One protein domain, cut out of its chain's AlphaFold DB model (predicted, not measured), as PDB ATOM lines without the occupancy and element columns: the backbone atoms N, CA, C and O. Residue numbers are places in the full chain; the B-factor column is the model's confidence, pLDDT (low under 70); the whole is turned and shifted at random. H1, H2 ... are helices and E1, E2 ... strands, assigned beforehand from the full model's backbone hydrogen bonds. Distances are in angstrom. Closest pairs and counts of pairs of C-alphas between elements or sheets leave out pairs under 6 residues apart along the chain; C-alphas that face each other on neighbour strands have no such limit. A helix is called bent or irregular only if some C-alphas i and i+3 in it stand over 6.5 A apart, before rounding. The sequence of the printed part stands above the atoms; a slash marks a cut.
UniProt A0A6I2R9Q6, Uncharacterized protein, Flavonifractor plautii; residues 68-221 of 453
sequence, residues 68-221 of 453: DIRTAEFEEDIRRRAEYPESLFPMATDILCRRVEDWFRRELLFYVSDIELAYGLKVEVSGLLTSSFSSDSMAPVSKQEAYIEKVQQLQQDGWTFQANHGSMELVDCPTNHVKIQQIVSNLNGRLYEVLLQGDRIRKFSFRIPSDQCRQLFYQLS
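This is residues 68 to 221 of the 453 residues of an uncharacterized protein of Flavonifractor plautii (UniProt A0A6I2R9Q6). A twisted wall of four antiparallel strands, in the order E1, E2, E6, E5, is covered on one face by helices: the long H2 runs along E1 and E2, H4 lies over E5, and the short H5, following E6, packs on H2. The small hairpin of E3 and E4 and the helix H3 are at one end of this body, while at the opposite end residues 68 to 76 of H1 and residues 79 to 86 stick out as an arm. The printed part has 154 residues with five named helices and six named strands, in the order H1, H2, E1, E2, H3, E3, E4, H4, E5, E6, H5, and its class is mixed, helices and strands. It is only just loose, close to compact, with a radius of gyration of the C-alphas of 18.3 A and spans of 53, 38 and 25 A.

H1, residues 68 to 80, and H2, residues 85 to 108, are near each other, with 6 pairs of C-alphas within 10 A. H2 has a kink of 25 degrees near residue 92 and is irregular, C-alphas 87 and 90 being 7.2 A apart. H2 is on the sheet at a height of 9.2 A, over E1, residues 110 to 117, and E2, residues 120 to 129; on the local plane it stands at 13 degrees to E1, along the strands. The closest C-alphas of H2 and E1 are those of Phe 104 and Phe 110, 5.3 A apart. E1 bends by 61 degrees at residue 113 and forms a hairpin with E2, where N 122 and O 116 are 2.8 A apart, within hydrogen-bond range. H3, residues 141 to 156, is not on the sheet; it is close to H2 but not clearly touching, about perpendicular at 84 degrees, with the C-alphas of Leu 108 and Leu 154 closest at 7.3 A. E3, residues 161 to 164, and E4, residues 167 to 170, form a hairpin, with N 162 and O 169 2.9 A apart. The closest C-alphas of E2 and E4 are those of Leu 128 and Glu 169, 4.6 A apart. H4, residues 174 to 186, is on the same face of the sheet as H2, at a height of 8.2 A over E5, residues 190 to 196, and on the local plane runs slantwise to it at 31 degrees, only just. The closest C-alphas of H4 and E5 are those of Val 184 and Arg 190, 6.4 A apart. E5 forms a hairpin with E6, residues 201 to 209, where N 195 and O 203 are 2.8 A apart. E6 is antiparallel to E2 at 158 degrees, with N 125 and O 204 2.9 A apart. H5, residues 210 to 219, is irregular, with C-alphas 211 and 214 7.1 A apart. It touches H2 at residues 96 to 100 of H2 alone, at a steep tilt of 49 degrees, the same way; the C-alphas of Leu 96 and Phe 217 are closest, at 6.0 A. H2, H4 and H5 with the sheet make two layers, helices on one face of a sheet. In H1, H3 and H4 every O i to N i+4 pair is within hydrogen-bond range, against 17 of 20 in H2 and 4 of 6 in H5.

H1 begins at C-alpha 68, (192.000, 182.718, 238.300), and is 18.4 A long. H2 is the longest helix, at 34.8 A, and ends at C-alpha 108, (198.616, 218.527, 247.768). E1 measures 19.6 A, E2 25.4 A, H3 22.4 A, H4 18.3 A, E5 18.2 A and E6 24.3 A. H5 ends at C-alpha 219, (198.008, 215.846, 232.491).

The two C-alphas farthest apart are those of Glu 83 and Ala 163, at 53.6 A. The printed part has no cut; the link from E2 to H3, 11 residues, is long, and the other links are tight. The mean pLDDT of the printed part is 87.0, with residue 80, residues 131 to 139 and residues 165 to 166 under 70.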
ATOM      1  N   ASP A  68     192.306 183.450 239.536       76.25
ATOM      2  CA  ASP A  68     192.000 182.718 238.300       76.25
ATOM      3  C   ASP A  68     190.520 182.870 237.897       76.25
ATOM      4  O   ASP A  68     190.222 183.143 236.736       76.25
ATOM      5  N   ILE A  69     189.595 182.781 238.865       78.44
ATOM      6  CA  ILE A  69     188.153 182.982 238.639       78.44
ATOM      7  C   ILE A  69     187.893 184.436 238.239       78.44
ATOM      8  O   ILE A  69     187.288 184.682 237.202       78.44
ATOM      9  N   ARG A  70     188.432 185.397 239.002       78.88
ATOM     10  CA  ARG A  70     188.290 186.834 238.706       78.88
ATOM     11  C   ARG A  70     188.882 187.215 237.349       78.88
ATOM     12  O   ARG A  70     188.352 188.090 236.673       78.88
ATOM     13  N   THR A  71     189.974 186.567 236.946       81.81
ATOM     14  CA  THR A  71     190.596 186.781 235.632       81.81
ATOM     15  C   THR A  71     189.710 186.234 234.523       81.81
ATOM     16  O   THR A  71     189.478 186.942 233.552       81.81
ATOM     17  N   ALA A  72     189.174 185.020 234.674       79.69
ATOM     18  CA  ALA A  72     188.261 184.438 233.693       79.69
ATOM     19  C   ALA A  72     186.960 185.250 233.559       79.69
ATOM     20  O   ALA A  72     186.504 185.493 232.443       79.69
ATOM     21  N   GLU A  73     186.396 185.711 234.680       78.81
ATOM     22  CA  GLU A  73     185.242 186.615 234.700       78.81
ATOM     23  C   GLU A  73     185.555 187.914 233.958       78.81
ATOM     24  O   GLU A  73     184.807 188.288 233.061       78.81
ATOM     25  N   PHE A  74     186.685 188.557 234.266       81.44
ATOM     26  CA  PHE A  74     187.121 189.774 233.584       81.44
ATOM     27  C   PHE A  74     187.353 189.560 232.080       81.44
ATOM     28  O   PHE A  74     186.925 190.379 231.277       81.44
ATOM     29  N   GLU A  75     188.002 188.473 231.665       80.12
ATOM     30  CA  GLU A  75     188.280 188.209 230.246       80.12
ATOM     31  C   GLU A  75     187.010 187.922 229.441       80.12
ATOM     32  O   GLU A  75     186.850 188.442 228.334       80.12
ATOM     33  N   GLU A  76     186.091 187.128 229.992       74.56
ATOM     34  CA  GLU A  76     184.799 186.867 229.356       74.56
ATOM     35  C   GLU A  76     183.960 188.144 229.266       74.56
ATOM     36  O   GLU A  76     183.300 188.399 228.257       74.56
ATOM     37  N   ASP A  77     184.027 188.970 230.302       72.12
ATOM     38  CA  ASP A  77     183.383 190.267 230.359       72.12
ATOM     39  C   ASP A  77     183.949 191.216 229.289       72.12
ATOM     40  O   ASP A  77     183.185 191.740 228.488       72.12
ATOM     41  N   ILE A  78     185.273 191.338 229.139       75.31
ATOM     42  CA  ILE A  78     185.891 192.105 228.041       75.31
ATOM     43  C   ILE A  78     185.504 191.560 226.661       75.31
ATOM     44  O   ILE A  78     185.164 192.339 225.768       75.31
ATOM     45  N   ARG A  79     185.517 190.237 226.464       74.00
ATOM     46  CA  ARG A  79     185.173 189.620 225.173       74.00
ATOM     47  C   ARG A  79     183.757 189.985 224.728       74.00
ATOM     48  O   ARG A  79     183.541 190.266 223.552       74.00
ATOM     49  N   ARG A  80     182.802 190.005 225.662       67.00
ATOM     50  CA  ARG A  80     181.398 190.377 225.403       67.00
ATOM     51  C   ARG A  80     181.215 191.858 225.061       67.00
ATOM     52  O   ARG A  80     180.198 192.221 224.484       67.00
ATOM     53  N   ARG A  81     182.194 192.707 225.377       71.06
ATOM     54  CA  ARG A  81     182.119 194.169 225.218       71.06
ATOM     55  C   ARG A  81     182.694 194.690 223.905       71.06
ATOM     56  O   ARG A  81     182.618 195.885 223.648       71.06
ATOM     57  N   ALA A  82     183.213 193.810 223.048       70.56
ATOM     58  CA  ALA A  82     183.648 194.186 221.702       70.56
ATOM     59  C   ALA A  82     182.485 194.674 220.814       70.56
ATOM     60  O   ALA A  82     182.711 195.451 219.891       70.56
ATOM     61  N   GLU A  83     181.256 194.223 221.088       78.62
ATOM     62  CA  GLU A  83     180.054 194.610 220.335       78.62
ATOM     63  C   GLU A  83     179.420 195.915 220.850       78.62
ATOM     64  O   GLU A  83     178.851 196.663 220.061       78.62
ATOM     65  N   TYR A  84     179.578 196.220 222.145       86.75
ATOM     66  CA  TYR A  84     179.037 197.421 222.802       86.75
ATOM     67  C   TYR A  84     180.138 198.129 223.610       86.75
ATOM     68  O   TYR A  84     180.201 197.958 224.836       86.75
ATOM     69  N   PRO A  85     181.035 198.891 222.957       88.31
ATOM     70  CA  PRO A  85     182.173 199.541 223.610       88.31
ATOM     71  C   PRO A  85     181.783 200.444 224.786       88.31
ATOM     72  O   PRO A  85     182.526 200.532 225.760       88.31
ATOM     73  N   GLU A  86     180.606 201.073 224.743       91.25
ATOM     74  CA  GLU A  86     180.085 201.992 225.765       91.25
ATOM     75  C   GLU A  86     179.960 201.337 227.145       91.25
ATOM     76  O   GLU A  86     180.082 201.999 228.171       91.25
ATOM     77  N   SER A  87     179.808 200.013 227.194       89.06
ATOM     78  CA  SER A  87     179.883 199.237 228.433       89.06
ATOM     79  C   SER A  87     181.213 199.379 229.180       89.06
ATOM     80  O   SER A  87     181.267 199.115 230.374       89.06
ATOM     81  N   LEU A  88     182.295 199.817 228.528       89.62
ATOM     82  CA  LEU A  88     183.583 200.082 229.173       89.62
ATOM     83  C   LEU A  88     183.630 201.453 229.870       89.62
ATOM     84  O   LEU A  88     184.605 201.742 230.567       89.62
ATOM     85  N   PHE A  89     182.574 202.266 229.762       91.88
ATOM     86  CA  PHE A  89     182.440 203.561 230.437       91.88
ATOM     87  C   PHE A  89     182.792 203.522 231.940       91.88
ATOM     88  O   PHE A  89     183.555 204.384 232.388       91.88
ATOM     89  N   PRO A  90     182.361 202.522 232.742       91.12
ATOM     90  CA  PRO A  90     182.712 202.472 234.163       91.12
ATOM     91  C   PRO A  90     184.196 202.176 234.406       91.12
ATOM     92  O   PRO A  90     184.752 202.635 235.399       91.12
ATOM     93  N   MET A  91     184.859 201.448 233.502       89.75
ATOM     94  CA  MET A  91     186.299 201.168 233.593       89.75
ATOM     95  C   MET A  91     187.130 202.404 233.248       89.75
ATOM     96  O   MET A  91     188.038 202.764 233.994       89.75
ATOM     97  N   ALA A  92     186.767 203.099 232.167       92.06
ATOM     98  CA  ALA A  92     187.363 204.386 231.810       92.06
ATOM     99  C   ALA A  92     187.187 205.420 232.939       92.06
ATOM    100  O   ALA A  92     188.107 206.175 233.255       92.06
ATOM    101  N   THR A  93     186.023 205.408 233.596       93.75
ATOM    102  CA  THR A  93     185.751 206.249 234.767       93.75
ATOM    103  C   THR A  93     186.621 205.863 235.961       93.75
ATOM    104  O   THR A  93     187.230 206.740 236.565       93.75
ATOM    105  N   ASP A  94     186.725 204.575 236.296       92.00
ATOM    106  CA  ASP A  94     187.510 204.101 237.442       92.00
ATOM    107  C   ASP A  94     188.966 204.574 237.391       92.00
ATOM    108  O   ASP A  94     189.482 205.131 238.364       92.00
ATOM    109  N   ILE A  95     189.633 204.382 236.252       91.38
ATOM    110  CA  ILE A  95     191.043 204.755 236.126       91.38
ATOM    111  C   ILE A  95     191.248 206.270 236.183       91.38
ATOM    112  O   ILE A  95     192.239 206.738 236.750       91.38
ATOM    113  N   LEU A  96     190.291 207.042 235.662       92.81
ATOM    114  CA  LEU A  96     190.278 208.494 235.775       92.81
ATOM    115  C   LEU A  96     190.116 208.931 237.234       92.81
ATOM    116  O   LEU A  96     190.894 209.763 237.705       92.81
ATOM    117  N   CYS A  97     189.157 208.345 237.957       93.25
ATOM    118  CA  CYS A  97     188.919 208.630 239.367       93.25
ATOM    119  C   CYS A  97     190.175 208.367 240.200       93.25
ATOM    120  O   CYS A  97     190.668 209.273 240.874       93.25
ATOM    121  N   ARG A  98     190.768 207.173 240.058       90.81
ATOM    122  CA  ARG A  98     192.022 206.807 240.733       90.81
ATOM    123  C   ARG A  98     193.150 207.785 240.419       90.81
ATOM    124  O   ARG A  98     193.890 208.181 241.314       90.81
ATOM    125  N   ARG A  99     193.275 208.220 239.161       91.25
ATOM    126  CA  ARG A  99     194.325 209.163 238.754       91.25
ATOM    127  C   ARG A  99     194.156 210.542 239.397       91.25
ATOM    128  O   ARG A  99     195.150 211.149 239.792       91.25
ATOM    129  N   VAL A 100     192.922 211.031 239.508       93.25
ATOM    130  CA  VAL A 100     192.609 212.294 240.190       93.25
ATOM    131  C   VAL A 100     192.879 212.177 241.691       93.25
ATOM    132  O   VAL A 100     193.568 213.034 242.246       93.25
ATOM    133  N   GLU A 101     192.406 211.104 242.328       91.75
ATOM    134  CA  GLU A 101     192.662 210.803 243.743       91.75
ATOM    135  C   GLU A 101     194.168 210.782 244.056       91.75
ATOM    136  O   GLU A 101     194.634 211.488 244.959       91.75
ATOM    137  N   ASP A 102     194.945 210.032 243.270       89.31
ATOM    138  CA  ASP A 102     196.393 209.900 243.442       89.31
ATOM    139  C   ASP A 102     197.119 211.237 243.267       89.31
ATOM    140  O   ASP A 102     198.045 211.542 244.025       89.31
ATOM    141  N   TRP A 103     196.700 212.064 242.305       93.00
ATOM    142  CA  TRP A 103     197.303 213.375 242.080       93.00
ATOM    143  C   TRP A 103     197.054 214.333 243.249       93.00
ATOM    144  O   TRP A 103     198.008 214.922 243.758       93.00
ATOM    145  N   PHE A 104     195.811 214.458 243.735       92.62
ATOM    146  CA  PHE A 104     195.501 215.325 244.884       92.62
ATOM    147  C   PHE A 104     196.264 214.895 246.135       92.62
ATOM    148  O   PHE A 104     196.813 215.733 246.859       92.62
ATOM    149  N   ARG A 105     196.362 213.582 246.354       89.19
ATOM    150  CA  ARG A 105     197.118 213.023 247.469       89.19
ATOM    151  C   ARG A 105     198.617 213.286 247.335       89.19
ATOM    152  O   ARG A 105     199.250 213.692 248.305       89.19
ATOM    153  N   ARG A 106     199.202 213.062 246.157       86.94
ATOM    154  CA  ARG A 106     200.646 213.216 245.916       86.94
ATOM    155  C   ARG A 106     201.083 214.679 245.921       86.94
ATOM    156  O   ARG A 106     202.084 215.020 246.549       86.94
ATOM    157  N   GLU A 107     200.348 215.539 245.221       89.56
ATOM    158  CA  GLU A 107     200.752 216.929 245.010       89.56
ATOM    159  C   GLU A 107     200.373 217.840 246.173       89.56
ATOM    160  O   GLU A 107     201.148 218.736 246.507       89.56
ATOM    161  N   LEU A 108     199.218 217.601 246.803       91.12
ATOM    162  CA  LEU A 108     198.616 218.527 247.768       91.12
ATOM    163  C   LEU A 108     198.335 217.896 249.134       91.12
ATOM    164  O   LEU A 108     197.923 218.606 250.048       91.12
ATOM    165  N   LEU A 109     198.562 216.584 249.292       90.50
ATOM    166  CA  LEU A 109     198.172 215.818 250.480       90.50
ATOM    167  C   LEU A 109     196.671 215.906 250.776       90.50
ATOM    168  O   LEU A 109     196.273 215.704 251.917       90.50
ATOM    169  N   PHE A 110     195.828 216.217 249.790       91.31
ATOM    170  CA  PHE A 110     194.385 216.289 249.998       91.31
ATOM    171  C   PHE A 110     193.717 214.944 249.753       91.31
ATOM    172  O   PHE A 110     194.112 214.176 248.876       91.31
ATOM    173  N   TYR A 111     192.679 214.681 250.542       89.56
ATOM    174  CA  TYR A 111     191.808 213.533 250.358       89.56
ATOM    175  C   TYR A 111     190.655 213.913 249.430       89.56
ATOM    176  O   TYR A 111     189.910 214.847 249.726       89.56
ATOM    177  N   VAL A 112     190.482 213.186 248.331       91.62
ATOM    178  CA  VAL A 112     189.266 213.278 247.516       91.62
ATOM    179  C   VAL A 112     188.196 212.449 248.217       91.62
ATOM    180  O   VAL A 112     188.350 211.244 248.385       91.62
ATOM    181  N   SER A 113     187.150 213.111 248.706       89.56
ATOM    182  CA  SER A 113     186.090 212.462 249.479       89.56
ATOM    183  C   SER A 113     185.034 211.796 248.614       89.56
ATOM    184  O   SER A 113     184.410 210.841 249.069       89.56
ATOM    185  N   ASP A 114     184.815 212.327 247.415       91.94
ATOM    186  CA  ASP A 114     183.858 211.797 246.452       91.94
ATOM    187  C   ASP A 114     184.305 212.160 245.034       91.94
ATOM    188  O   ASP A 114     184.803 213.267 244.794       91.94
ATOM    189  N   ILE A 115     184.142 211.222 244.106       93.50
ATOM    190  CA  ILE A 115     184.451 211.416 242.695       93.50
ATOM    191  C   ILE A 115     183.532 210.552 241.836       93.50
ATOM    192  O   ILE A 115     183.484 209.325 241.949       93.50
ATOM    193  N   GLU A 116     182.778 211.218 240.971       93.94
ATOM    194  CA  GLU A 116     181.753 210.584 240.151       93.94
ATOM    195  C   GLU A 116     181.705 211.228 238.764       93.94
ATOM    196  O   GLU A 116     181.774 212.453 238.621       93.94
ATOM    197  N   LEU A 117     181.589 210.401 237.727       92.81
ATOM    198  CA  LEU A 117     181.374 210.839 236.356       92.81
ATOM    199  C   LEU A 117     179.900 210.667 235.989       92.81
ATOM    200  O   LEU A 117     179.380 209.552 235.959       92.81
ATOM    201  N   ALA A 118     179.254 211.791 235.697       89.69
ATOM    202  CA  ALA A 118     177.936 211.858 235.068       89.69
ATOM    203  C   ALA A 118     178.060 212.680 233.767       89.69
ATOM    204  O   ALA A 118     178.988 212.466 232.991       89.69
ATOM    205  N   TYR A 119     177.246 213.725 233.596       84.44
ATOM    206  CA  TYR A 119     177.417 214.771 232.569       84.44
ATOM    207  C   TYR A 119     178.752 215.553 232.647       84.44
ATOM    208  O   TYR A 119     179.052 216.416 231.826       84.44
ATOM    209  N   GLY A 120     179.531 215.318 233.694       91.38
ATOM    210  CA  GLY A 120     180.874 215.837 233.897       91.38
ATOM    211  C   GLY A 120     181.478 215.154 235.113       91.38
ATOM    212  O   GLY A 120     180.747 214.629 235.959       91.38
ATOM    213  N   LEU A 121     182.804 215.161 235.212       94.81
ATOM    214  CA  LEU A 121     183.504 214.612 236.364       94.81
ATOM    215  C   LEU A 121     183.325 215.569 237.537       94.81
ATOM    216  O   LEU A 121     183.886 216.668 237.545       94.81
ATOM    217  N   LYS A 122     182.522 215.175 238.516       95.56
ATOM    218  CA  LYS A 122     182.386 215.891 239.779       95.56
ATOM    219  C   LYS A 122     183.443 215.368 240.742       95.56
ATOM    220  O   LYS A 122     183.583 214.162 240.917       95.56
ATOM    221  N   VAL A 123     184.159 216.289 241.374       96.19
ATOM    222  CA  VAL A 123     185.197 215.976 242.356       96.19
ATOM    223  C   VAL A 123     184.920 216.777 243.619       96.19
ATOM    224  O   VAL A 123     184.774 218.002 243.564       96.19
ATOM    225  N   GLU A 124     184.862 216.094 244.757       96.25
ATOM    226  CA  GLU A 124     184.803 216.706 246.080       96.25
ATOM    227  C   GLU A 124     186.099 216.428 246.833       96.25
ATOM    228  O   GLU A 124     186.484 215.279 247.050       96.25
ATOM    229  N   VAL A 125     186.771 217.494 247.253       96.06
ATOM    230  CA  VAL A 125     188.058 217.419 247.941       96.06
ATOM    231  C   VAL A 125     187.888 217.906 249.368       96.06
ATOM    232  O   VAL A 125     187.352 218.988 249.617       96.06
ATOM    233  N   SER A 126     188.355 217.105 250.317       93.38
ATOM    234  CA  SER A 126     188.394 217.470 251.724       93.38
ATOM    235  C   SER A 126     189.476 218.515 251.980       93.38
ATOM    236  O   SER A 126     190.587 218.417 251.463       93.38
ATOM    237  N   GLY A 127     189.177 219.490 252.841       89.31
ATOM    238  CA  GLY A 127     190.194 220.400 253.372       89.31
ATOM    239  C   GLY A 127     191.072 219.775 254.462       89.31
ATOM    240  O   GLY A 127     191.959 220.448 254.984       89.31
ATOM    241  N   LEU A 128     190.841 218.508 254.819       88.94
ATOM    242  CA  LEU A 128     191.693 217.733 255.715       88.94
ATOM    243  C   LEU A 128     192.854 217.114 254.931       88.94
ATOM    244  O   LEU A 128     192.641 216.433 253.923       88.94
ATOM    245  N   LEU A 129     194.083 217.296 255.415       86.75
ATOM    246  CA  LEU A 129     195.242 216.658 254.801       86.75
ATOM    247  C   LEU A 129     195.269 215.168 255.149       86.75
ATOM    248  O   LEU A 129     195.119 214.785 256.310       86.75
ATOM    249  N   THR A 130     195.554 214.326 254.156       78.56
ATOM    250  CA  THR A 130     195.860 212.911 254.346       78.56
ATOM    251  C   THR A 130     197.159 212.792 255.132       78.56
ATOM    252  O   THR A 130     198.256 212.810 254.566       78.56
ATOM    253  N   SER A 131     197.064 212.669 256.451       67.44
ATOM    254  CA  SER A 131     198.177 212.166 257.238       67.44
ATOM    255  C   SER A 131     198.233 210.648 257.060       67.44
ATOM    256  O   SER A 131     197.225 209.948 257.086       67.44
ATOM    257  N   SER A 132     199.439 210.102 256.911       54.47
ATOM    258  CA  SER A 132     199.651 208.658 257.124       54.47
ATOM    259  C   SER A 132     199.630 208.300 258.620       54.47
ATOM    260  O   SER A 132     199.915 207.165 258.990       54.47
ATOM    261  N   PHE A 133     199.352 209.295 259.467       55.47
ATOM    262  CA  PHE A 133     199.437 209.270 260.915       55.47
ATOM    263  C   PHE A 133     198.016 209.458 261.439       55.47
ATOM    264  O   PHE A 133     197.589 210.572 261.740       55.47
ATOM    265  N   SER A 134     197.266 208.363 261.534       43.09
ATOM    266  CA  SER A 134     196.390 208.243 262.695       43.09
ATOM    267  C   SER A 134     197.287 208.221 263.941       43.09
ATOM    268  O   SER A 134     198.494 208.010 263.841       43.09
ATOM    269  N   SER A 135     196.719 208.472 265.112       42.72
ATOM    270  CA  SER A 135     197.365 208.602 266.429       42.72
ATOM    271  C   SER A 135     198.330 207.480 266.881       42.72
ATOM    272  O   SER A 135     198.801 207.520 268.016       42.72
ATOM    273  N   ASP A 136     198.650 206.502 266.034       46.06
ATOM    274  CA  ASP A 136     199.624 205.449 266.293       46.06
ATOM    275  C   ASP A 136     201.048 205.916 265.967       46.06
ATOM    276  O   ASP A 136     201.455 206.070 264.814       46.06
ATOM    277  N   SER A 137     201.843 206.080 267.021       49.44
ATOM    278  CA  SER A 137     203.233 206.558 267.035       49.44
ATOM    279  C   SER A 137     204.269 205.664 266.325       49.44
ATOM    280  O   SER A 137     205.467 205.873 266.503       49.44
ATOM    281  N   MET A 138     203.842 204.673 265.534       57.25
ATOM    282  CA  MET A 138     204.696 203.598 264.999       57.25
ATOM    283  C   MET A 138     204.744 203.563 263.458       57.25
ATOM    284  O   MET A 138     205.071 202.536 262.861       57.25
ATOM    285  N   ALA A 139     204.384 204.660 262.784       63.62
ATOM    286  CA  ALA A 139     204.585 204.797 261.340       63.62
ATOM    287  C   ALA A 139     206.089 204.955 261.000       63.62
ATOM    288  O   ALA A 139     206.838 205.491 261.817       63.62
ATOM    289  N   PRO A 140     206.553 204.536 259.801       71.69
ATOM    290  CA  PRO A 140     207.945 204.732 259.391       71.69
ATOM    291  C   PRO A 140     208.356 206.209 259.468       71.69
ATOM    292  O   PRO A 140     207.665 207.072 258.919       71.69
ATOM    293  N   VAL A 141     209.494 206.489 260.106       75.50
ATOM    294  CA  VAL A 141     210.011 207.849 260.334       75.50
ATOM    295  C   VAL A 141     210.193 208.610 259.019       75.50
ATOM    296  O   VAL A 141     209.808 209.770 258.930       75.50
ATOM    297  N   SER A 142     210.671 207.952 257.962       76.25
ATOM    298  CA  SER A 142     210.847 208.577 256.645       76.25
ATOM    299  C   SER A 142     209.536 209.060 256.029       76.25
ATOM    300  O   SER A 142     209.517 210.081 255.346       76.25
ATOM    301  N   LYS A 143     208.416 208.366 256.280       75.12
ATOM    302  CA  LYS A 143     207.096 208.815 255.821       75.12
ATOM    303  C   LYS A 143     206.651 210.056 256.589       75.12
ATOM    304  O   LYS A 143     206.002 210.920 256.006       75.12
ATOM    305  N   GLN A 144     206.995 210.147 257.874       75.94
ATOM    306  CA  GLN A 144     206.718 211.319 258.704       75.94
ATOM    307  C   GLN A 144     207.542 212.522 258.273       75.94
ATOM    308  O   GLN A 144     206.984 213.599 258.085       75.94
ATOM    309  N   GLU A 145     208.838 212.326 258.054       81.31
ATOM    310  CA  GLU A 145     209.726 213.359 257.531       81.31
ATOM    311  C   GLU A 145     209.250 213.839 256.154       81.31
ATOM    312  O   GLU A 145     209.075 215.040 255.976       81.31
ATOM    313  N   ALA A 146     208.917 212.928 255.232       82.19
ATOM    314  CA  ALA A 146     208.401 213.285 253.908       82.19
ATOM    315  C   ALA A 146     207.064 214.046 253.969       82.19
ATOM    316  O   ALA A 146     206.848 214.980 253.200       82.19
ATOM    317  N   TYR A 147     206.165 213.675 254.885       85.25
ATOM    318  CA  TYR A 147     204.919 214.410 255.103       85.25
ATOM    319  C   TYR A 147     205.186 215.820 255.631       85.25
ATOM    320  O   TYR A 147     204.645 216.780 255.093       85.25
ATOM    321  N   ILE A 148     206.034 215.961 256.655       85.62
ATOM    322  CA  ILE A 148     206.383 217.265 257.235       85.62
ATOM    323  C   ILE A 148     207.069 218.146 256.185       85.62
ATOM    324  O   ILE A 148     206.698 219.308 256.042       85.62
ATOM    325  N   GLU A 149     208.016 217.594 255.427       88.44
ATOM    326  CA  GLU A 149     208.704 218.279 254.330       88.44
ATOM    327  C   GLU A 149     207.702 218.762 253.276       88.44
ATOM    328  O   GLU A 149     207.726 219.929 252.888       88.44
ATOM    329  N   LYS A 150     206.752 217.909 252.875       90.06
ATOM    330  CA  LYS A 150     205.714 218.277 251.908       90.06
ATOM    331  C   LYS A 150     204.754 219.337 252.458       90.06
ATOM    332  O   LYS A 150     204.400 220.257 251.727       90.06
ATOM    333  N   VAL A 151     204.367 219.273 253.734       90.25
ATOM    334  CA  VAL A 151     203.556 220.324 254.382       90.25
ATOM    335  C   VAL A 151     204.314 221.654 254.415       90.25
ATOM    336  O   VAL A 151     203.738 222.686 254.077       90.25
ATOM    337  N   GLN A 152     205.602 221.641 254.767       91.19
ATOM    338  CA  GLN A 152     206.449 222.839 254.761       91.19
ATOM    339  C   GLN A 152     206.607 223.414 253.352       91.19
ATOM    340  O   GLN A 152     206.501 224.627 253.181       91.19
ATOM    341  N   GLN A 153     206.801 222.562 252.344       93.62
ATOM    342  CA  GLN A 153     206.836 222.969 250.941       93.62
ATOM    343  C   GLN A 153     205.522 223.652 250.539       93.62
ATOM    344  O   GLN A 153     205.545 224.760 250.016       93.62
ATOM    345  N   LEU A 154     204.372 223.052 250.857       93.94
ATOM    346  CA  LEU A 154     203.068 223.648 250.552       93.94
ATOM    347  C   LEU A 154     202.875 224.998 251.267       93.94
ATOM    348  O   LEU A 154     202.342 225.937 250.677       93.94
ATOM    349  N   GLN A 155     203.344 225.134 252.509       93.38
ATOM    350  CA  GLN A 155     203.327 226.412 253.228       93.38
ATOM    351  C   GLN A 155     204.217 227.470 252.562       93.38
ATOM    352  O   GLN A 155     203.801 228.622 252.442       93.38
ATOM    353  N   GLN A 156     205.405 227.089 252.079       94.31
ATOM    354  CA  GLN A 156     206.290 227.969 251.302       94.31
ATOM    355  C   GLN A 156     205.663 228.376 249.966       94.31
ATOM    356  O   GLN A 156     205.772 229.533 249.564       94.31
ATOM    357  N   ASP A 157     204.927 227.464 249.330       92.75
ATOM    358  CA  ASP A 157     204.151 227.747 248.124       92.75
ATOM    359  C   ASP A 157     202.953 228.670 248.410       92.75
ATOM    360  O   ASP A 157     202.309 229.145 247.475       92.75
ATOM    361  N   GLY A 158     202.646 228.953 249.682       92.88
ATOM    362  CA  GLY A 158     201.646 229.922 250.135       92.88
ATOM    363  C   GLY A 158     200.338 229.310 250.642       92.88
ATOM    364  O   GLY A 158     199.357 230.037 250.799       92.88
ATOM    365  N   TRP A 159     200.271 227.992 250.844       96.00
ATOM    366  CA  TRP A 159     199.120 227.355 251.485       96.00
ATOM    367  C   TRP A 159     199.095 227.637 252.985       96.00
ATOM    368  O   TRP A 159     200.119 227.575 253.662       96.00
ATOM    369  N   THR A 160     197.910 227.908 253.527       94.94
ATOM    370  CA  THR A 160     197.734 228.129 254.968       94.94
ATOM    371  C   THR A 160     196.989 226.958 255.597       94.94
ATOM    372  O   THR A 160     195.846 226.680 255.232       94.94
ATOM    373  N   PHE A 161     197.622 226.300 256.567       92.38
ATOM    374  CA  PHE A 161     197.050 225.169 257.297       92.38
ATOM    375  C   PHE A 161     197.091 225.410 258.804       92.38
ATOM    376  O   PHE A 161     198.001 226.075 259.301       92.38
ATOM    377  N   GLN A 162     196.155 224.807 259.530       89.00
ATOM    378  CA  GLN A 162     196.088 224.835 260.986       89.00
ATOM    379  C   GLN A 162     196.040 223.415 261.544       89.00
ATOM    380  O   GLN A 162     195.363 222.544 261.004       89.00
ATOM    381  N   ALA A 163     196.772 223.183 262.632       86.56
ATOM    382  CA  ALA A 163     196.734 221.911 263.334       86.56
ATOM    383  C   ALA A 163     195.450 221.805 264.169       86.56
ATOM    384  O   ALA A 163     195.161 222.682 264.984       86.56
ATOM    385  N   ASN A 164     194.718 220.708 264.003       77.38
ATOM    386  CA  ASN A 164     193.503 220.408 264.742       77.38
ATOM    387  C   ASN A 164     193.431 218.912 265.082       77.38
ATOM    388  O   ASN A 164     193.524 218.063 264.196       77.38
ATOM    389  N   HIS A 165     193.313 218.583 266.373       69.44
ATOM    390  CA  HIS A 165     193.197 217.207 266.889       69.44
ATOM    391  C   HIS A 165     194.157 216.173 266.251       69.44
ATOM    392  O   HIS A 165     193.778 215.032 266.007       69.44
ATOM    393  N   GLY A 166     195.414 216.557 265.992       68.38
ATOM    394  CA  GLY A 166     196.434 215.666 265.415       68.38
ATOM    395  C   GLY A 166     196.455 215.592 263.883       68.38
ATOM    396  O   GLY A 166     197.218 214.811 263.323       68.38
ATOM    397  N   SER A 167     195.667 216.426 263.207       76.44
ATOM    398  CA  SER A 167     195.614 216.550 261.748       76.44
ATOM    399  C   SER A 167     195.843 217.994 261.300       76.44
ATOM    400  O   SER A 167     195.695 218.920 262.096       76.44
ATOM    401  N   MET A 168     196.242 218.196 260.044       88.06
ATOM    402  CA  MET A 168     196.363 219.530 259.450       88.06
ATOM    403  C   MET A 168     195.136 219.806 258.581       88.06
ATOM    404  O   MET A 168     194.765 218.973 257.754       88.06
ATOM    405  N   GLU A 169     194.534 220.975 258.756       90.62
ATOM    406  CA  GLU A 169     193.319 221.394 258.057       90.62
ATOM    407  C   GLU A 169     193.543 222.709 257.306       90.62
ATOM    408  O   GLU A 169     194.314 223.571 257.736       90.62
ATOM    409  N   LEU A 170     192.865 222.862 256.173       93.81
ATOM    410  CA  LEU A 170     192.929 224.046 255.330       93.81
ATOM    411  C   LEU A 170     192.158 225.214 255.958       93.81
ATOM    412  O   LEU A 170     190.962 225.113 256.229       93.81
ATOM    413  N   VAL A 171     192.837 226.344 256.153       94.94
ATOM    414  CA  VAL A 171     192.250 227.548 256.764       94.94
ATOM    415  C   VAL A 171     191.379 228.299 255.755       94.94
ATOM    416  O   VAL A 171     191.709 228.375 254.569       94.94
ATOM    417  N   ASP A 172     190.282 228.887 256.220       95.62
ATOM    418  CA  ASP A 172     189.471 229.816 255.438       95.62
ATOM    419  C   ASP A 172     190.178 231.178 255.325       95.62
ATOM    420  O   ASP A 172     190.130 232.012 256.228       95.62
ATOM    421  N   CYS A 173     190.901 231.396 254.222       94.62
ATOM    422  CA  CYS A 173     191.578 232.663 253.953       94.62
ATOM    423  C   CYS A 173     191.630 232.987 252.449       94.62
ATOM    424  O   CYS A 173     191.647 232.067 251.621       94.62
ATOM    425  N   PRO A 174     191.719 234.277 252.057       95.50
ATOM    426  CA  PRO A 174     191.733 234.679 250.646       95.50
ATOM    427  C   PRO A 174     192.807 233.972 249.809       95.50
ATOM    428  O   PRO A 174     192.546 233.585 248.672       95.50
ATOM    429  N   THR A 175     193.993 233.743 250.379       95.50
ATOM    430  CA  THR A 175     195.097 233.052 249.697       95.50
ATOM    431  C   THR A 175     194.729 231.617 249.319       95.50
ATOM    432  O   THR A 175     194.960 231.207 248.182       95.50
ATOM    433  N   ASN A 176     194.114 230.865 250.237       96.31
ATOM    434  CA  ASN A 176     193.696 229.488 249.976       96.31
ATOM    435  C   ASN A 176     192.562 229.429 248.946       96.31
ATOM    436  O   ASN A 176     192.609 228.589 248.052       96.31
ATOM    437  N   HIS A 177     191.592 230.350 249.002       96.38
ATOM    438  CA  HIS A 177     190.531 230.441 247.987       96.38
ATOM    439  C   HIS A 177     191.090 230.684 246.582       96.38
ATOM    440  O   HIS A 177     190.703 229.995 245.640       96.38
ATOM    441  N   VAL A 178     192.052 231.604 246.439       96.50
ATOM    442  CA  VAL A 178     192.725 231.865 245.153       96.50
ATOM    443  C   VAL A 178     193.471 230.623 244.662       96.50
ATOM    444  O   VAL A 178     193.379 230.277 243.487       96.50
ATOM    445  N   LYS A 179     194.172 229.909 245.547       96.00
ATOM    446  CA  LYS A 179     194.896 228.682 245.184       96.00
ATOM    447  C   LYS A 179     193.978 227.538 244.770       96.00
ATOM    448  O   LYS A 179     194.276 226.857 243.791       96.00
ATOM    449  N   ILE A 180     192.859 227.345 245.470       96.62
ATOM    450  CA  ILE A 180     191.829 226.376 245.074       96.62
ATOM    451  C   ILE A 180     191.338 226.710 243.665       96.62
ATOM    452  O   ILE A 180     191.333 225.840 242.798       96.62
ATOM    453  N   GLN A 181     190.991 227.973 243.403       96.38
ATOM    454  CA  GLN A 181     190.550 228.403 242.075       96.38
ATOM    455  C   GLN A 181     191.621 228.172 241.002       96.38
ATOM    456  O   GLN A 181     191.290 227.715 239.911       96.38
ATOM    457  N   GLN A 182     192.895 228.438 241.306       95.75
ATOM    458  CA  GLN A 182     194.014 228.184 240.395       95.75
ATOM    459  C   GLN A 182     194.167 226.698 240.073       95.75
ATOM    460  O   GLN A 182     194.269 226.352 238.902       95.75
ATOM    461  N   ILE A 183     194.140 225.814 241.077       94.75
ATOM    462  CA  ILE A 183     194.199 224.364 240.841       94.75
ATOM    463  C   ILE A 183     193.025 223.925 239.985       94.75
ATOM    464  O   ILE A 183     193.231 223.281 238.964       94.75
ATOM    465  N   VAL A 184     191.807 224.298 240.373       95.94
ATOM    466  CA  VAL A 184     190.604 223.893 239.647       95.94
ATOM    467  C   VAL A 184     190.666 224.379 238.198       95.94
ATOM    468  O   VAL A 184     190.398 223.597 237.296       95.94
ATOM    469  N   SER A 185     191.119 225.612 237.962       94.44
ATOM    470  CA  SER A 185     191.306 226.152 236.609       94.44
ATOM    471  C   SER A 185     192.398 225.412 235.826       94.44
ATOM    472  O   SER A 185     192.212 225.137 234.647       94.44
ATOM    473  N   ASN A 186     193.511 225.041 236.470       92.62
ATOM    474  CA  ASN A 186     194.594 224.267 235.846       92.62
ATOM    475  C   ASN A 186     194.156 222.851 235.455       92.62
ATOM    476  O   ASN A 186     194.715 222.280 234.522       92.62
ATOM    477  N   LEU A 187     193.172 222.289 236.156       92.31
ATOM    478  CA  LEU A 187     192.524 221.018 235.825       92.31
ATOM    479  C   LEU A 187     191.387 221.191 234.798       92.31
ATOM    480  O   LEU A 187     190.634 220.252 234.557       92.31
ATOM    481  N   ASN A 188     191.235 222.394 234.231       91.19
ATOM    482  CA  ASN A 188     190.130 222.817 233.367       91.19
ATOM    483  C   ASN A 188     188.730 222.650 234.000       91.19
ATOM    484  O   ASN A 188     187.704 222.587 233.322       91.19
ATOM    485  N   GLY A 189     188.672 222.606 235.329       93.56
ATOM    486  CA  GLY A 189     187.442 222.498 236.091       93.56
ATOM    487  C   GLY A 189     186.777 223.842 236.368       93.56
ATOM    488  O   GLY A 189     187.360 224.920 236.240       93.56
ATOM    489  N   ARG A 190     185.527 223.767 236.821       95.38
ATOM    490  CA  ARG A 190     184.753 224.897 237.340       95.38
ATOM    491  C   ARG A 190     184.394 224.636 238.793       95.38
ATOM    492  O   ARG A 190     183.686 223.675 239.097       95.38
ATOM    493  N   LEU A 191     184.890 225.492 239.680       96.06
ATOM    494  CA  LEU A 191     184.557 225.465 241.101       96.06
ATOM    495  C   LEU A 191     183.099 225.896 241.274       96.06
ATOM    496  O   LEU A 191     182.709 226.930 240.732       96.06
ATOM    497  N   TYR A 192     182.306 225.124 242.015       92.94
ATOM    498  CA  TYR A 192     180.899 225.461 242.256       92.94
ATOM    499  C   TYR A 192     180.547 225.569 243.743       92.94
ATOM    500  O   TYR A 192     179.606 226.285 244.077       92.94
ATOM    501  N   GLU A 193     181.290 224.915 244.640       94.62
ATOM    502  CA  GLU A 193     181.044 224.988 246.082       94.62
ATOM    503  C   GLU A 193     182.356 225.007 246.876       94.62
ATOM    504  O   GLU A 193     183.293 224.265 246.581       94.62
ATOM    505  N   VAL A 194     182.402 225.833 247.922       95.88
ATOM    506  CA  VAL A 194     183.385 225.740 249.007       95.88
ATOM    507  C   VAL A 194     182.607 225.745 250.316       95.88
ATOM    508  O   VAL A 194     181.974 226.740 250.666       95.88
ATOM    509  N   LEU A 195     182.622 224.621 251.027       95.62
ATOM    510  CA  LEU A 195     181.921 224.462 252.292       95.62
ATOM    511  C   LEU A 195     182.859 224.809 253.448       95.62
ATOM    512  O   LEU A 195     183.914 224.194 253.615       95.62
ATOM    513  N   LEU A 196     182.433 225.752 254.283       94.81
ATOM    514  CA  LEU A 196     183.180 226.218 255.448       94.81
ATOM    515  C   LEU A 196     182.667 225.567 256.738       94.81
ATOM    516  O   LEU A 196     181.500 225.182 256.841       94.81
ATOM    517  N   GLN A 197     183.531 225.463 257.746       91.06
ATOM    518  CA  GLN A 197     183.146 225.040 259.093       91.06
ATOM    519  C   GLN A 197     183.917 225.832 260.150       91.06
ATOM    520  O   GLN A 197     184.907 225.345 260.687       91.06
ATOM    521  N   GLY A 198     183.433 227.027 260.482       88.75
ATOM    522  CA  GLY A 198     184.183 227.967 261.315       88.75
ATOM    523  C   GLY A 198     185.221 228.695 260.467       88.75
ATOM    524  O   GLY A 198     184.878 229.222 259.417       88.75
ATOM    525  N   ASP A 199     186.472 228.687 260.906       90.50
ATOM    526  CA  ASP A 199     187.642 229.318 260.282       90.50
ATOM    527  C   ASP A 199     188.409 228.389 259.320       90.50
ATOM    528  O   ASP A 199     189.552 228.655 258.949       90.50
ATOM    529  N   ARG A 200     187.781 227.289 258.896       92.19
ATOM    530  CA  ARG A 200     188.381 226.264 258.034       92.19
ATOM    531  C   ARG A 200     187.507 225.926 256.840       92.19
ATOM    532  O   ARG A 200     186.274 225.925 256.912       92.19
ATOM    533  N   ILE A 201     188.175 225.554 255.758       94.56
ATOM    534  CA  ILE A 201     187.561 224.982 254.568       94.56
ATOM    535  C   ILE A 201     187.361 223.494 254.838       94.56
ATOM    536  O   ILE A 201     188.319 222.737 254.961       94.56
ATOM    537  N   ARG A 202     186.106 223.058 254.950       92.75
ATOM    538  CA  ARG A 202     185.765 221.650 255.198       92.75
ATOM    539  C   ARG A 202     185.912 220.816 253.931       92.75
ATOM    540  O   ARG A 202     186.465 219.718 253.971       92.75
ATOM    541  N   LYS A 203     185.385 221.329 252.822       95.88
ATOM    542  CA  LYS A 203     185.503 220.722 251.495       95.88
ATOM    543  C   LYS A 203     185.351 221.774 250.407       95.88
ATOM    544  O   LYS A 203     184.733 222.813 250.637       95.88
ATOM    545  N   PHE A 204     185.860 221.483 249.223       97.19
ATOM    546  CA  PHE A 204     185.552 222.234 248.014       97.19
ATOM    547  C   PHE A 204     185.226 221.271 246.880       97.19
ATOM    548  O   PHE A 204     185.768 220.167 246.815       97.19
ATOM    549  N   SER A 205     184.336 221.700 245.995       97.12
ATOM    550  CA  SER A 205     183.793 220.848 244.951       97.12
ATOM    551  C   SER A 205     183.784 221.557 243.609       97.12
ATOM    552  O   SER A 205     183.409 222.730 243.486       97.12
ATOM    553  N   PHE A 206     184.217 220.830 242.589       97.00
ATOM    554  CA  PHE A 206     184.332 221.337 241.233       97.00
ATOM    555  C   PHE A 206     183.892 220.286 240.219       97.00
ATOM    556  O   PHE A 206     183.766 219.100 240.532       97.00
ATOM    557  N   ARG A 207     183.624 220.741 238.996       96.38
ATOM    558  CA  ARG A 207     183.233 219.878 237.883       96.38
ATOM    559  C   ARG A 207     184.158 220.083 236.694       96.38
ATOM    560  O   ARG A 207     184.433 221.227 236.336       96.38
ATOM    561  N   ILE A 208     184.590 218.991 236.080       95.06
ATOM    562  CA  ILE A 208     185.343 218.982 234.826       95.06
ATOM    563  C   ILE A 208     184.411 218.470 233.714       95.06
ATOM    564  O   ILE A 208     183.729 217.464 233.920       95.06
ATOM    565  N   PRO A 209     184.317 219.161 232.567       92.62
ATOM    566  CA  PRO A 209     183.565 218.681 231.406       92.62
ATOM    567  C   PRO A 209     184.034 217.302 230.910       92.62
ATOM    568  O   PRO A 209     185.233 217.021 230.900       92.62
ATOM    569  N   SER A 210     183.101 216.443 230.484       89.00
ATOM    570  CA  SER A 210     183.410 215.061 230.074       89.00
ATOM    571  C   SER A 210     184.368 214.971 228.878       89.00
ATOM    572  O   SER A 210     185.202 214.068 228.829       89.00
ATOM    573  N   ASP A 211     184.319 215.934 227.955       87.94
ATOM    574  CA  ASP A 211     185.208 216.037 226.789       87.94
ATOM    575  C   ASP A 211     186.675 216.313 227.169       87.94
ATOM    576  O   ASP A 211     187.596 216.036 226.397       87.94
ATOM    577  N   GLN A 212     186.919 216.804 228.386       90.75
ATOM    578  CA  GLN A 212     188.255 217.123 228.893       90.75
ATOM    579  C   GLN A 212     188.858 216.010 229.757       90.75
ATOM    580  O   GLN A 212     190.055 216.044 230.048       90.75
ATOM    581  N   CYS A 213     188.074 214.992 230.126       91.06
ATOM    582  CA  CYS A 213     188.506 213.888 230.987       91.06
ATOM    583  C   CYS A 213     189.732 213.137 230.442       91.06
ATOM    584  O   CYS A 213     190.649 212.811 231.195       91.06
ATOM    585  N   ARG A 214     189.800 212.918 229.123       91.00
ATOM    586  CA  ARG A 214     190.959 212.268 228.491       91.00
ATOM    587  C   ARG A 214     192.228 213.115 228.612       91.00
ATOM    588  O   ARG A 214     193.289 212.602 228.950       91.00
ATOM    589  N   GLN A 215     192.130 214.421 228.361       90.94
ATOM    590  CA  GLN A 215     193.272 215.327 228.504       90.94
ATOM    591  C   GLN A 215     193.724 215.421 229.967       90.94
ATOM    592  O   GLN A 215     194.926 215.384 230.238       90.94
ATOM    593  N   LEU A 216     192.766 215.492 230.896       92.94
ATOM    594  CA  LEU A 216     193.020 215.474 232.332       92.94
ATOM    595  C   LEU A 216     193.836 214.237 232.726       92.94
ATOM    596  O   LEU A 216     194.855 214.369 233.397       92.94
ATOM    597  N   PHE A 217     193.452 213.044 232.268       91.50
ATOM    598  CA  PHE A 217     194.166 211.806 232.585       91.50
ATOM    599  C   PHE A 217     195.664 211.867 232.240       91.50
ATOM    600  O   PHE A 217     196.518 211.548 233.077       91.50
ATOM    601  N   TYR A 218     196.004 212.354 231.044       89.25
ATOM    602  CA  TYR A 218     197.402 212.522 230.643       89.25
ATOM    603  C   TYR A 218     198.110 213.636 231.415       89.25
ATOM    604  O   TYR A 218     199.260 213.463 231.804       89.25
ATOM    605  N   GLN A 219     197.434 214.750 231.703       90.25
ATOM    606  CA  GLN A 219     198.008 215.846 232.491       90.25
ATOM    607  C   GLN A 219     198.400 215.408 233.909       90.25
ATOM    608  O   GLN A 219     199.387 215.891 234.461       90.25
ATOM    609  N   LEU A 220     197.637 214.488 234.501       89.94
ATOM    610  CA  LEU A 220     197.889 213.963 235.844       89.94
ATOM    611  C   LEU A 220     198.865 212.779 235.855       89.94
ATOM    612  O   LEU A 220     199.255 212.305 236.928       89.94
ATOM    613  N   SER A 221     199.270 212.304 234.673       76.25
ATOM    614  CA  SER A 221     200.225 211.214 234.519       76.25
ATOM    615  C   SER A 221     201.606 211.649 234.988       76.25
ATOM    616  O   SER A 221     202.283 212.468 234.377       76.25
TER     617      SER A 221